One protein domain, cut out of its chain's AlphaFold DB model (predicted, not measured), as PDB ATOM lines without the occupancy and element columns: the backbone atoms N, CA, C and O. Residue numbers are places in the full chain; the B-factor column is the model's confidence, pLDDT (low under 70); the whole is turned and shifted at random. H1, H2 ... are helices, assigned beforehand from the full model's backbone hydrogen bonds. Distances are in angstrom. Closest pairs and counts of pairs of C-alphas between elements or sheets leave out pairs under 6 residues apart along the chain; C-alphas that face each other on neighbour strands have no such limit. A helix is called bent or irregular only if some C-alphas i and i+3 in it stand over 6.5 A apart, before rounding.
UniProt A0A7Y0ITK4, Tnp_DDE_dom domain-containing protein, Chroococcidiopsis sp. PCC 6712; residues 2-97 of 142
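AT A GLANCE: This is residues 2 to 97 of the 142 residues of the protein "Tnp_DDE_dom domain-containing protein" of Chroococcidiopsis sp. PCC 6712 (UniProt A0A7Y0ITK4). The long, kinked helix H4 crosses H2 in the middle, with H3 at one end and the bent helix H1 reaching toward the other. Arm H1a packs on H2; H1b, touching no helix, makes the far end, where residues 23 to 34 fold back to H2. The printed part has 96 residues with four named helices, H1 to H4 in order, and no named strand: all helix, compact, radius of gyration of the C-alphas 13.8 A, spans 40 by 31 by 23 A.

HOW THE PARTS SIT: Start at H4, residues 75 to 96, irregular, with C-alphas 80 and 83 7.1 A apart, and a kink of 65 degrees near residue 84. H2, residues 35 to 47, touches it with residues 35 to 39 alone, about perpendicular at 83 degrees; the closest C-alphas, of Met 39 and Leu 89, are 6.5 A apart. H1, residues 2 to 22, was assigned as one helix by its hydrogen bonds but is bent, with C-alphas 11 and 14 6.7 A apart, into H1a, residues 2 to 11, and H1b, residues 14 to 22. H1a touches H2 at a steep tilt of 42 degrees, opposite ways, closest at the C-alphas of Asp 6 and Ser 36, 5.0 A. H3, residues 53 to 64, only just touches H4, with 3 pairs of C-alphas within 8 A, closest Tyr 57 and Tyr 75 at 6.9 A. Every O i to N i+4 pair is within hydrogen-bond range in H1a, H1b and H2; in H3 6 of 8 and in H4 11 of 18 are.

IN THESE COORDINATES: Find C-alpha 75 at (189.127, 168.583, 139.262); from there H4 runs 27.6 A to C-alpha 96 at (200.599, 163.787, 163.948). From first to last C-alpha H1a measures 14.5 A, H1b 12.8 A, H2 18.2 A and H3 15.5 A.

THE WHOLE: The two C-alphas farthest apart, of Thr 22 and Glu 59, are 40.2 A apart. The printed part has no cut; the link from H1 to H2 is long. Residues 24 to 30 have pLDDT under 70.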
ATOM      1  N   PHE A   2     190.621 158.537 157.277       92.19
ATOM      2  CA  PHE A   2     189.581 159.584 157.237       92.19
ATOM      3  C   PHE A   2     189.069 159.997 158.629       92.19
ATOM      4  O   PHE A   2     189.117 161.174 158.943       92.19
ATOM      5  N   CYS A   3     188.707 159.042 159.495       94.25
ATOM      6  CA  CYS A   3     188.211 159.344 160.848       94.25
ATOM      7  C   CYS A   3     189.165 160.237 161.656       94.25
ATOM      8  O   CYS A   3     188.735 161.214 162.240       94.25
ATOM      9  N   SER A   4     190.476 159.971 161.608       94.31
ATOM     10  CA  SER A   4     191.465 160.786 162.330       94.31
ATOM     11  C   SER A   4     191.549 162.222 161.809       94.31
ATOM     12  O   SER A   4     191.831 163.137 162.579       94.31
ATOM     13  N   VAL A   5     191.362 162.413 160.500       95.19
ATOM     14  CA  VAL A   5     191.335 163.741 159.878       95.19
ATOM     15  C   VAL A   5     190.034 164.451 160.240       95.19
ATOM     16  O   VAL A   5     190.056 165.631 160.571       95.19
ATOM     17  N   ASP A   6     188.914 163.733 160.206       96.12
ATOM     18  CA  ASP A   6     187.590 164.264 160.517       96.12
ATOM     19  C   ASP A   6     187.477 164.705 161.983       96.12
ATOM     20  O   ASP A   6     187.110 165.849 162.249       96.12
ATOM     21  N   ASP A   7     187.936 163.870 162.919       96.00
ATOM     22  CA  ASP A   7     188.011 164.191 164.349       96.00
ATOM     23  C   ASP A   7     188.878 165.438 164.597       96.00
ATOM     24  O   ASP A   7     188.526 166.319 165.386       96.00
ATOM     25  N   PHE A   8     190.004 165.560 163.883       95.50
ATOM     26  CA  PHE A   8     190.842 166.755 163.945       95.50
ATOM     27  C   PHE A   8     190.114 167.993 163.407       95.50
ATOM     28  O   PHE A   8     190.129 169.039 164.056       95.50
ATOM     29  N   CYS A   9     189.478 167.900 162.236       94.12
ATOM     30  CA  CYS A   9     188.751 169.012 161.629       94.12
ATOM     31  C   CYS A   9     187.591 169.477 162.513       94.12
ATOM     32  O   CYS A   9     187.403 170.685 162.664       94.12
ATOM     33  N   ALA A  10     186.879 168.553 163.162       94.31
ATOM     34  CA  ALA A  10     185.809 168.868 164.103       94.31
ATOM     35  C   ALA A  10     186.295 169.756 165.265       94.31
ATOM     36  O   ALA A  10     185.587 170.676 165.678       94.31
ATOM     37  N   LEU A  11     187.521 169.533 165.751       94.62
ATOM     38  CA  LEU A  11     188.140 170.335 166.812       94.62
ATOM     39  C   LEU A  11     188.787 171.628 166.288       94.62
ATOM     40  O   LEU A  11     188.738 172.666 166.949       94.62
ATOM     41  N   PHE A  12     189.404 171.580 165.108       92.88
ATOM     42  CA  PHE A  12     190.191 172.677 164.546       92.88
ATOM     43  C   PHE A  12     189.328 173.771 163.898       92.88
ATOM     44  O   PHE A  12     189.589 174.966 164.074       92.88
ATOM     45  N   GLU A  13     188.295 173.388 163.142       90.88
ATOM     46  CA  GLU A  13     187.495 174.314 162.335       90.88
ATOM     47  C   GLU A  13     186.821 175.446 163.125       90.88
ATOM     48  O   GLU A  13     186.845 176.575 162.626       90.88
ATOM     49  N   PRO A  14     186.221 175.222 164.314       90.94
ATOM     50  CA  PRO A  14     185.533 176.286 165.042       90.94
ATOM     51  C   PRO A  14     186.469 177.443 165.412       90.94
ATOM     52  O   PRO A  14     186.172 178.602 165.111       90.94
ATOM     53  N   GLY A  15     187.632 177.130 165.993       90.31
ATOM     54  CA  GLY A  15     188.631 178.132 166.369       90.31
ATOM     55  C   GLY A  15     189.246 178.819 165.149       90.31
ATOM     56  O   GLY A  15     189.409 180.040 165.127       90.31
ATOM     57  N   TRP A  16     189.511 178.054 164.089       88.19
ATOM     58  CA  TRP A  16     190.040 178.587 162.836       88.19
ATOM     59  C   TRP A  16     189.078 179.577 162.163       88.19
ATOM     60  O   TRP A  16     189.478 180.673 161.759       88.19
ATOM     61  N   LYS A  17     187.784 179.236 162.090       86.00
ATOM     62  CA  LYS A  17     186.746 180.108 161.519       86.00
ATOM     63  C   LYS A  17     186.602 181.406 162.309       86.00
ATOM     64  O   LYS A  17     186.516 182.469 161.698       86.00
ATOM     65  N   GLN A  18     186.640 181.340 163.641       86.19
ATOM     66  CA  GLN A  18     186.605 182.531 164.495       86.19
ATOM     67  C   GLN A  18     187.785 183.471 164.215       86.19
ATOM     68  O   GLN A  18     187.580 184.662 163.993       86.19
ATOM     69  N   GLN A  19     189.008 182.942 164.129       85.25
ATOM     70  CA  GLN A  19     190.200 183.746 163.834       85.25
ATOM     71  C   GLN A  19     190.148 184.421 162.454       85.25
ATOM     72  O   GLN A  19     190.635 185.544 162.294       85.25
ATOM     73  N   LEU A  20     189.569 183.754 161.451       80.94
ATOM     74  CA  LEU A  20     189.403 184.308 160.104       80.94
ATOM     75  C   LEU A  20     188.363 185.434 160.057       80.94
ATOM     76  O   LEU A  20     188.607 186.452 159.401       80.94
ATOM     77  N   LEU A  21     187.253 185.290 160.791       80.56
ATOM     78  CA  LEU A  21     186.223 186.325 160.938       80.56
ATOM     79  C   LEU A  21     186.804 187.602 161.556       80.56
ATOM     80  O   LEU A  21     186.608 188.689 161.016       80.56
ATOM     81  N   THR A  22     187.595 187.478 162.626       78.44
ATOM     82  CA  THR A  22     188.235 188.627 163.296       78.44
ATOM     83  C   THR A  22     189.209 189.377 162.385       78.44
ATOM     84  O   THR A  22     189.365 190.588 162.506       78.44
ATOM     85  N   LYS A  23     189.856 188.682 161.442       76.19
ATOM     86  CA  LYS A  23     190.820 189.271 160.498       76.19
ATOM     87  C   LYS A  23     190.174 189.846 159.228       76.19
ATOM     88  O   LYS A  23     190.899 190.215 158.306       76.19
ATOM     89  N   GLY A  24     188.841 189.886 159.142       66.12
ATOM     90  CA  GLY A  24     188.111 190.439 157.991       66.12
ATOM     91  C   GLY A  24     188.238 189.620 156.701       66.12
ATOM     92  O   GLY A  24     187.812 190.065 155.638       66.12
ATOM     93  N   LYS A  25     188.810 188.412 156.765       62.78
ATOM     94  CA  LYS A  25     188.901 187.485 155.633       62.78
ATOM     95  C   LYS A  25     187.763 186.482 155.743       62.78
ATOM     96  O   LYS A  25     187.960 185.410 156.302       62.78
ATOM     97  N   CYS A  26     186.572 186.808 155.241       56.47
ATOM     98  CA  CYS A  26     185.463 185.854 155.285       56.47
ATOM     99  C   CYS A  26     184.567 185.881 154.052       56.47
ATOM    100  O   CYS A  26     183.554 186.569 153.997       56.47
ATOM    101  N   HIS A  27     184.890 184.997 153.110       55.41
ATOM    102  CA  HIS A  27     183.882 184.363 152.271       55.41
ATOM    103  C   HIS A  27     183.981 182.849 152.454       55.41
ATOM    104  O   HIS A  27     184.564 182.147 151.630       55.41
ATOM    105  N   PHE A  28     183.378 182.330 153.526       61.28
ATOM    106  CA  PHE A  28     183.063 180.906 153.597       61.28
ATOM    107  C   PHE A  28     181.900 180.640 152.644       61.28
ATOM    108  O   PHE A  28     180.732 180.678 153.019       61.28
ATOM    109  N   ARG A  29     182.215 180.449 151.361       65.12
ATOM    110  CA  ARG A  29     181.229 179.924 150.418       65.12
ATOM    111  C   ARG A  29     180.910 178.499 150.842       65.12
ATOM    112  O   ARG A  29     181.837 177.737 151.103       65.12
ATOM    113  N   ASN A  30     179.626 178.146 150.868       69.19
ATOM    114  CA  ASN A  30     179.202 176.764 151.073       69.19
ATOM    115  C   ASN A  30     179.931 175.871 150.062       69.19
ATOM    116  O   ASN A  30     179.719 175.977 148.850       69.19
ATOM    117  N   ARG A  31     180.854 175.048 150.563       81.50
ATOM    118  CA  ARG A  31     181.581 174.065 149.762       81.50
ATOM    119  C   ARG A  31     180.780 172.772 149.770       81.50
ATOM    120  O   ARG A  31     180.139 172.436 150.758       81.50
ATOM    121  N   ARG A  32     180.811 172.063 148.642       88.44
ATOM    122  CA  ARG A  32     180.181 170.740 148.520       88.44
ATOM    123  C   ARG A  32     180.988 169.646 149.218       88.44
ATOM    124  O   ARG A  32     180.402 168.648 149.609       88.44
ATOM    125  N   LEU A  33     182.296 169.869 149.357       91.38
ATOM    126  CA  LEU A  33     183.199 169.045 150.148       91.38
ATOM    127  C   LEU A  33     183.575 169.790 151.427       91.38
ATOM    128  O   LEU A  33     183.904 170.982 151.394       91.38
ATOM    129  N   SER A  34     183.528 169.068 152.534       91.88
ATOM    130  CA  SER A  34     184.061 169.467 153.829       91.88
ATOM    131  C   SER A  34     185.589 169.546 153.801       91.88
ATOM    132  O   SER A  34     186.257 169.047 152.890       91.88
ATOM    133  N   LEU A  35     186.165 170.204 154.807       92.19
ATOM    134  CA  LEU A  35     187.614 170.333 154.917       92.19
ATOM    135  C   LEU A  35     188.291 168.967 155.101       92.19
ATOM    136  O   LEU A  35     189.322 168.722 154.476       92.19
ATOM    137  N   SER A  36     187.693 168.077 155.898       94.81
ATOM    138  CA  SER A  36     188.220 166.736 156.169       94.81
ATOM    139  C   SER A  36     188.269 165.866 154.913       94.81
ATOM    140  O   SER A  36     189.266 165.177 154.680       94.81
ATOM    141  N   GLU A  37     187.258 165.948 154.046       94.44
ATOM    142  CA  GLU A  37     187.241 165.264 152.746       94.44
ATOM    143  C   GLU A  37     188.368 165.759 151.828       94.44
ATOM    144  O   GLU A  37     189.112 164.949 151.269       94.44
ATOM    145  N   ILE A  38     188.543 167.081 151.707       94.38
ATOM    146  CA  ILE A  38     189.593 167.671 150.861       94.38
ATOM    147  C   ILE A  38     190.980 167.273 151.381       94.38
ATOM    148  O   ILE A  38     191.809 166.781 150.613       94.38
ATOM    149  N   MET A  39     191.212 167.410 152.690       95.44
ATOM    150  CA  MET A  39     192.470 167.014 153.328       95.44
ATOM    151  C   MET A  39     192.756 165.525 153.135       95.44
ATOM    152  O   MET A  39     193.885 165.147 152.834       95.44
ATOM    153  N   THR A  40     191.741 164.669 153.250       95.94
ATOM    154  CA  THR A  40     191.914 163.226 153.052       95.94
ATOM    155  C   THR A  40     192.344 162.901 151.624       95.94
ATOM    156  O   THR A  40     193.239 162.076 151.442       95.94
ATOM    157  N   ILE A  41     191.761 163.560 150.619       95.56
ATOM    158  CA  ILE A  41     192.146 163.385 149.211       95.56
ATOM    159  C   ILE A  41     193.595 163.833 148.976       95.56
ATOM    160  O   ILE A  41     194.349 163.127 148.306       95.56
ATOM    161  N   GLU A  42     194.012 164.967 149.544       94.94
ATOM    162  CA  GLU A  42     195.391 165.455 149.418       94.94
ATOM    163  C   GLU A  42     196.407 164.532 150.094       94.94
ATOM    164  O   GLU A  42     197.416 164.168 149.489       94.94
ATOM    165  N   ILE A  43     196.142 164.100 151.329       94.88
ATOM    166  CA  ILE A  43     197.050 163.189 152.030       94.88
ATOM    167  C   ILE A  43     197.112 161.854 151.281       94.88
ATOM    168  O   ILE A  43     198.196 161.307 151.095       94.88
ATOM    169  N   ALA A  44     195.979 161.341 150.798       95.62
ATOM    170  CA  ALA A  44     195.960 160.112 150.019       95.62
ATOM    171  C   ALA A  44     196.760 160.228 148.720       95.62
ATOM    172  O   ALA A  44     197.450 159.278 148.360       95.62
ATOM    173  N   PHE A  45     196.730 161.384 148.051       95.81
ATOM    174  CA  PHE A  45     197.603 161.638 146.911       95.81
ATOM    175  C   PHE A  45     199.081 161.545 147.301       95.81
ATOM    176  O   PHE A  45     199.837 160.860 146.619       95.81
ATOM    177  N   HIS A  46     199.491 162.172 148.404       92.56
ATOM    178  CA  HIS A  46     200.885 162.133 148.862       92.56
ATOM    179  C   HIS A  46     201.342 160.751 149.339       92.56
ATOM    180  O   HIS A  46     202.523 160.428 149.233       92.56
ATOM    181  N   LEU A  47     200.421 159.935 149.854       92.75
ATOM    182  CA  LEU A  47     200.675 158.531 150.181       92.75
ATOM    183  C   LEU A  47     200.643 157.630 148.941       92.75
ATOM    184  O   LEU A  47     201.185 156.526 148.960       92.75
ATOM    185  N   SER A  48     200.008 158.083 147.864       92.06
ATOM    186  CA  SER A  48     200.001 157.380 146.592       92.06
ATOM    187  C   SER A  48     201.329 157.570 145.857       92.06
ATOM    188  O   SER A  48     201.991 158.597 145.968       92.06
ATOM    189  N   ALA A  49     201.700 156.599 145.027       92.62
ATOM    190  CA  ALA A  49     202.877 156.703 144.165       92.62
ATOM    191  C   ALA A  49     202.619 157.515 142.870       92.62
ATOM    192  O   ALA A  49     203.429 157.475 141.939       92.62
ATOM    193  N   TYR A  50     201.487 158.224 142.764       95.31
ATOM    194  CA  TYR A  50     201.163 159.011 141.575       95.31
ATOM    195  C   TYR A  50     202.016 160.278 141.504       95.31
ATOM    196  O   TYR A  50     202.120 161.045 142.454       95.31
ATOM    197  N   LYS A  51     202.578 160.551 140.323       94.06
ATOM    198  CA  LYS A  51     203.386 161.761 140.082       94.06
ATOM    199  C   LYS A  51     202.538 163.018 139.891       94.06
ATOM    200  O   LYS A  51     202.971 164.113 140.226       94.06
ATOM    201  N   ASN A  52     201.344 162.855 139.321       95.12
ATOM    202  CA  ASN A  52     200.477 163.951 138.907       95.12
ATOM    203  C   ASN A  52     199.155 163.893 139.668       95.12
ATOM    204  O   ASN A  52     198.416 162.913 139.548       95.12
ATOM    205  N   PHE A  53     198.822 164.976 140.373       95.69
ATOM    206  CA  PHE A  53     197.575 165.066 141.134       95.69
ATOM    207  C   PHE A  53     196.337 164.915 140.243       95.69
ATOM    208  O   PHE A  53     195.400 164.205 140.594       95.69
ATOM    209  N   LYS A  54     196.355 165.509 139.043       96.62
ATOM    210  CA  LYS A  54     195.250 165.406 138.079       96.62
ATOM    211  C   LYS A  54     194.930 163.959 137.702       96.62
ATOM    212  O   LYS A  54     193.761 163.591 137.663       96.62
ATOM    213  N   THR A  55     195.957 163.152 137.437       96.94
ATOM    214  CA  THR A  55     195.795 161.735 137.085       96.94
ATOM    215  C   THR A  55     195.211 160.957 138.258       96.94
ATOM    216  O   THR A  55     194.199 160.290 138.095       96.94
ATOM    217  N   PHE A  56     195.771 161.133 139.459       97.50
ATOM    218  CA  PHE A  56     195.238 160.529 140.683       97.50
ATOM    219  C   PHE A  56     193.761 160.891 140.913       97.50
ATOM    220  O   PHE A  56     192.926 160.024 141.160       97.50
ATOM    221  N   TYR A  57     193.407 162.166 140.775       96.88
ATOM    222  CA  TYR A  57     192.044 162.628 141.007       96.88
ATOM    223  C   TYR A  57     191.037 162.050 140.004       96.88
ATOM    224  O   TYR A  57     189.930 161.663 140.381       96.88
ATOM    225  N   LEU A  58     191.394 161.994 138.718       96.00
ATOM    226  CA  LEU A  58     190.488 161.522 137.669       96.00
ATOM    227  C   LEU A  58     190.383 159.994 137.633       96.00
ATOM    228  O   LEU A  58     189.286 159.474 137.469       96.00
ATOM    229  N   GLU A  59     191.494 159.280 137.805       95.19
ATOM    230  CA  GLU A  59     191.527 157.819 137.674       95.19
ATOM    231  C   GLU A  59     191.227 157.089 138.984       95.19
ATOM    232  O   GLU A  59     190.755 155.957 138.954       95.19
ATOM    233  N   VAL A  60     191.487 157.710 140.140       95.50
ATOM    234  CA  VAL A  60     191.271 157.068 141.444       95.50
ATOM    235  C   VAL A  60     190.057 157.658 142.144       95.50
ATOM    236  O   VAL A  60     189.068 156.963 142.378       95.50
ATOM    237  N   VAL A  61     190.107 158.954 142.456       95.94
ATOM    238  CA  VAL A  61     189.089 159.604 143.299       95.94
ATOM    239  C   VAL A  61     187.735 159.640 142.586       95.94
ATOM    240  O   VAL A  61     186.733 159.172 143.124       95.94
ATOM    241  N   SER A  62     187.713 160.120 141.342       93.81
ATOM    242  CA  SER A  62     186.486 160.265 140.545       93.81
ATOM    243  C   SER A  62     185.866 158.935 140.105       93.81
ATOM    244  O   SER A  62     184.705 158.918 139.707       93.81
ATOM    245  N   LEU A  63     186.608 157.825 140.147       93.44
ATOM    246  CA  LEU A  63     186.100 156.515 139.723       93.44
ATOM    247  C   LEU A  63     185.719 155.636 140.912       93.44
ATOM    248  O   LEU A  63     184.609 155.107 140.960       93.44
ATOM    249  N   TYR A  64     186.608 155.499 141.894       94.56
ATOM    250  CA  TYR A  64     186.417 154.538 142.981       94.56
ATOM    251  C   TYR A  64     185.828 155.169 144.240       94.56
ATOM    252  O   TYR A  64     185.205 154.467 145.037       94.56
ATOM    253  N   TRP A  65     186.012 156.475 144.456       94.31
ATOM    254  CA  TRP A  65     185.656 157.118 145.726       94.31
ATOM    255  C   TRP A  65     184.332 157.880 145.687       94.31
ATOM    256  O   TRP A  65     183.911 158.407 146.712       94.31
ATOM    257  N   CYS A  66     183.613 157.862 144.565       89.69
ATOM    258  CA  CYS A  66     182.295 158.496 144.434       89.69
ATOM    259  C   CYS A  66     181.271 158.022 145.474       89.69
ATOM    260  O   CYS A  66     180.400 158.789 145.868       89.69
ATOM    261  N   LYS A  67     181.370 156.773 145.949       91.12
ATOM    262  CA  LYS A  67     180.501 156.273 147.028       91.12
ATOM    263  C   LYS A  67     180.874 156.838 148.400       91.12
ATOM    264  O   LYS A  67     179.990 157.040 149.221       91.12
ATOM    265  N   ALA A  68     182.164 157.058 148.642       90.75
ATOM    266  CA  ALA A  68     182.659 157.613 149.899       90.75
ATOM    267  C   ALA A  68     182.447 159.133 149.965       90.75
ATOM    268  O   ALA A  68     182.123 159.661 151.021       90.75
ATOM    269  N   PHE A  69     182.573 159.813 148.823       91.19
ATOM    270  CA  PHE A  69     182.416 161.258 148.678       91.19
ATOM    271  C   PHE A  69     181.329 161.556 147.630       91.19
ATOM    272  O   PHE A  69     181.642 161.884 146.484       91.19
ATOM    273  N   PRO A  70     180.033 161.442 147.985       89.56
ATOM    274  CA  PRO A  70     178.928 161.558 147.024       89.56
ATOM    275  C   PRO A  70     178.810 162.952 146.393       89.56
ATOM    276  O   PRO A  70     178.235 163.110 145.319       89.56
ATOM    277  N   ASN A  71     179.374 163.972 147.042       92.00
ATOM    278  CA  ASN A  71     179.366 165.360 146.586       92.00
ATOM    279  C   ASN A  71     180.686 165.791 145.929       92.00
ATOM    280  O   ASN A  71     181.024 166.980 145.944       92.00
ATOM    281  N   LEU A  72     181.423 164.841 145.344       93.44
ATOM    282  CA  LEU A  72     182.687 165.109 144.667       93.44
ATOM    283  C   LEU A  72     182.538 166.218 143.610       93.44
ATOM    284  O   LEU A  72     181.560 166.285 142.862       93.44
ATOM    285  N   VAL A  73     183.522 167.114 143.557       93.75
ATOM    286  CA  VAL A  73     183.551 168.230 142.604       93.75
ATOM    287  C   VAL A  73     184.431 167.911 141.398       93.75
ATOM    288  O   VAL A  73     185.196 166.947 141.400       93.75
ATOM    289  N   SER A  74     184.347 168.722 140.343       94.31
ATOM    290  CA  SER A  74     185.284 168.603 139.225       94.31
ATOM    291  C   SER A  74     186.716 168.913 139.674       94.31
ATOM    292  O   SER A  74     186.929 169.692 140.604       94.31
ATOM    293  N   TYR A  75     187.705 168.349 138.976       95.19
ATOM    294  CA  TYR A  75     189.127 168.583 139.262       95.19
ATOM    295  C   TYR A  75     189.475 170.077 139.369       95.19
ATOM    296  O   TYR A  75     190.105 170.496 140.334       95.19
ATOM    297  N   ASN A  76     189.017 170.897 138.416       95.62
ATOM    298  CA  ASN A  76     189.303 172.336 138.425       95.62
ATOM    299  C   ASN A  76     188.767 173.002 139.697       95.62
ATOM    300  O   ASN A  76     189.470 173.774 140.339       95.62
ATOM    301  N   ARG A  77     187.542 172.641 140.100       93.44
ATOM    302  CA  ARG A  77     186.930 173.183 141.309       93.44
ATOM    303  C   ARG A  77     187.654 172.736 142.577       93.44
ATOM    304  O   ARG A  77     187.737 173.511 143.522       93.44
ATOM    305  N   PHE A  78     188.176 171.512 142.596       94.19
ATOM    306  CA  PHE A  78     189.001 171.029 143.699       94.19
ATOM    307  C   PHE A  78     190.291 171.853 143.830       94.19
ATOM    308  O   PHE A  78     190.612 172.328 144.916       94.19
ATOM    309  N   VAL A  79     190.998 172.082 142.718       93.12
ATOM    310  CA  VAL A  79     192.254 172.856 142.697       93.12
ATOM    311  C   VAL A  79     192.044 174.304 143.145       93.12
ATOM    312  O   VAL A  79     192.895 174.865 143.828       93.12
ATOM    313  N   GLU A  80     190.896 174.908 142.833       91.81
ATOM    314  CA  GLU A  80     190.535 176.238 143.346       91.81
ATOM    315  C   GLU A  80     190.445 176.295 144.882       91.81
ATOM    316  O   GLU A  80     190.617 177.366 145.460       91.81
ATOM    317  N   TRP A  81     190.161 175.175 145.554       89.06
ATOM    318  CA  TRP A  81     190.015 175.102 147.015       89.06
ATOM    319  C   TRP A  81     191.297 174.708 147.750       89.06
ATOM    320  O   TRP A  81     191.420 174.991 148.941       89.06
ATOM    321  N   GLN A  82     192.251 174.107 147.046       87.56
ATOM    322  CA  GLN A  82     193.533 173.638 147.579       87.56
ATOM    323  C   GLN A  82     194.357 174.707 148.336       87.56
ATOM    324  O   GLN A  82     194.966 174.399 149.356       87.56
ATOM    325  N   PRO A  83     194.387 175.991 147.927       86.81
ATOM    326  CA  PRO A  83     195.122 177.008 148.683       86.81
ATOM    327  C   PRO A  83     194.599 177.214 150.113       86.81
ATOM    328  O   PRO A  83     195.370 177.545 151.014       86.81
ATOM    329  N   ASP A  84     193.301 176.992 150.337       85.06
ATOM    330  CA  ASP A  84     192.664 177.205 151.638       85.06
ATOM    331  C   ASP A  84     192.901 176.041 152.616       85.06
ATOM    332  O   ASP A  84     192.669 176.191 153.818       85.06
ATOM    333  N   THR A  85     193.345 174.877 152.129       88.75
ATOM    334  CA  THR A  85     193.572 173.670 152.943       88.75
ATOM    335  C   THR A  85     194.987 173.570 153.491       88.75
ATOM    336  O   THR A  85     195.200 172.849 154.463       88.75
ATOM    337  N   LEU A  86     195.934 174.352 152.962       89.69
ATOM    338  CA  LEU A  86     197.345 174.285 153.347       89.69
ATOM    339  C   LEU A  86     197.571 174.487 154.854       89.69
ATOM    340  O   LEU A  86     198.310 173.729 155.478       89.69
ATOM    341  N   ILE A  87     196.939 175.502 155.457       91.00
ATOM    342  CA  ILE A  87     197.104 175.783 156.892       91.00
ATOM    343  C   ILE A  87     196.507 174.656 157.756       91.00
ATOM    344  O   ILE A  87     197.235 174.134 158.606       91.00
ATOM    345  N   PRO A  88     195.246 174.224 157.538       92.56
ATOM    346  CA  PRO A  88     194.700 173.034 158.190       92.56
ATOM    347  C   PRO A  88     195.571 171.781 158.035       92.56
ATOM    348  O   PRO A  88     195.805 171.072 159.011       92.56
ATOM    349  N   LEU A  89     196.099 171.532 156.834       93.19
ATOM    350  CA  LEU A  89     196.941 170.374 156.541       93.19
ATOM    351  C   LEU A  89     198.247 170.413 157.338       93.19
ATOM    352  O   LEU A  89     198.619 169.421 157.959       93.19
ATOM    353  N   MET A  90     198.924 171.562 157.384       92.31
ATOM    354  CA  MET A  90     200.138 171.723 158.189       92.31
ATOM    355  C   MET A  90     199.861 171.559 159.686       92.31
ATOM    356  O   MET A  90     200.656 170.932 160.383       92.31
ATOM    357  N   ALA A  91     198.738 172.084 160.180       93.38
ATOM    358  CA  ALA A  91     198.335 171.920 161.573       93.38
ATOM    359  C   ALA A  91     198.054 170.446 161.917       93.38
ATOM    360  O   ALA A  91     198.512 169.966 162.953       93.38
ATOM    361  N   TYR A  92     197.383 169.716 161.024       94.25
ATOM    362  CA  TYR A  92     197.145 168.279 161.164       94.25
ATOM    363  C   TYR A  92     198.443 167.465 161.126       94.25
ATOM    364  O   TYR A  92     198.680 166.609 161.971       94.25
ATOM    365  N   LEU A  93     199.342 167.743 160.180       91.62
ATOM    366  CA  LEU A  93     200.640 167.063 160.129       91.62
ATOM    367  C   LEU A  93     201.452 167.337 161.398       91.62
ATOM    368  O   LEU A  93     202.079 166.430 161.940       91.62
ATOM    369  N   ARG A  94     201.390 168.571 161.914       90.56
ATOM    370  CA  ARG A  94     202.034 168.935 163.175       90.56
ATOM    371  C   ARG A  94     201.456 168.176 164.365       90.56
ATOM    372  O   ARG A  94     202.242 167.797 165.226       90.56
ATOM    373  N   SER A  95     200.145 167.942 164.416       90.31
ATOM    374  CA  SER A  95     199.528 167.144 165.486       90.31
ATOM    375  C   SER A  95     199.842 165.651 165.370       90.31
ATOM    376  O   SER A  95     199.867 164.959 166.383       90.31
ATOM    377  N   CYS A  96     200.138 165.159 164.164       88.00
ATOM    378  CA  CYS A  96     200.599 163.787 163.948       88.00
ATOM    379  C   CYS A  96     202.050 163.563 164.402       88.00
ATOM    380  O   CYS A  96     202.440 162.425 164.668       88.00
ATOM    381  N   PHE A  97     202.874 164.614 164.465       84.75
ATOM    382  CA  PHE A  97     204.249 164.485 164.931       84.75
ATOM    383  C   PHE A  97     204.289 164.296 166.451       84.75
ATOM    384  O   PHE A  97     203.757 165.101 167.212       84.75
TER     385      PHE A  97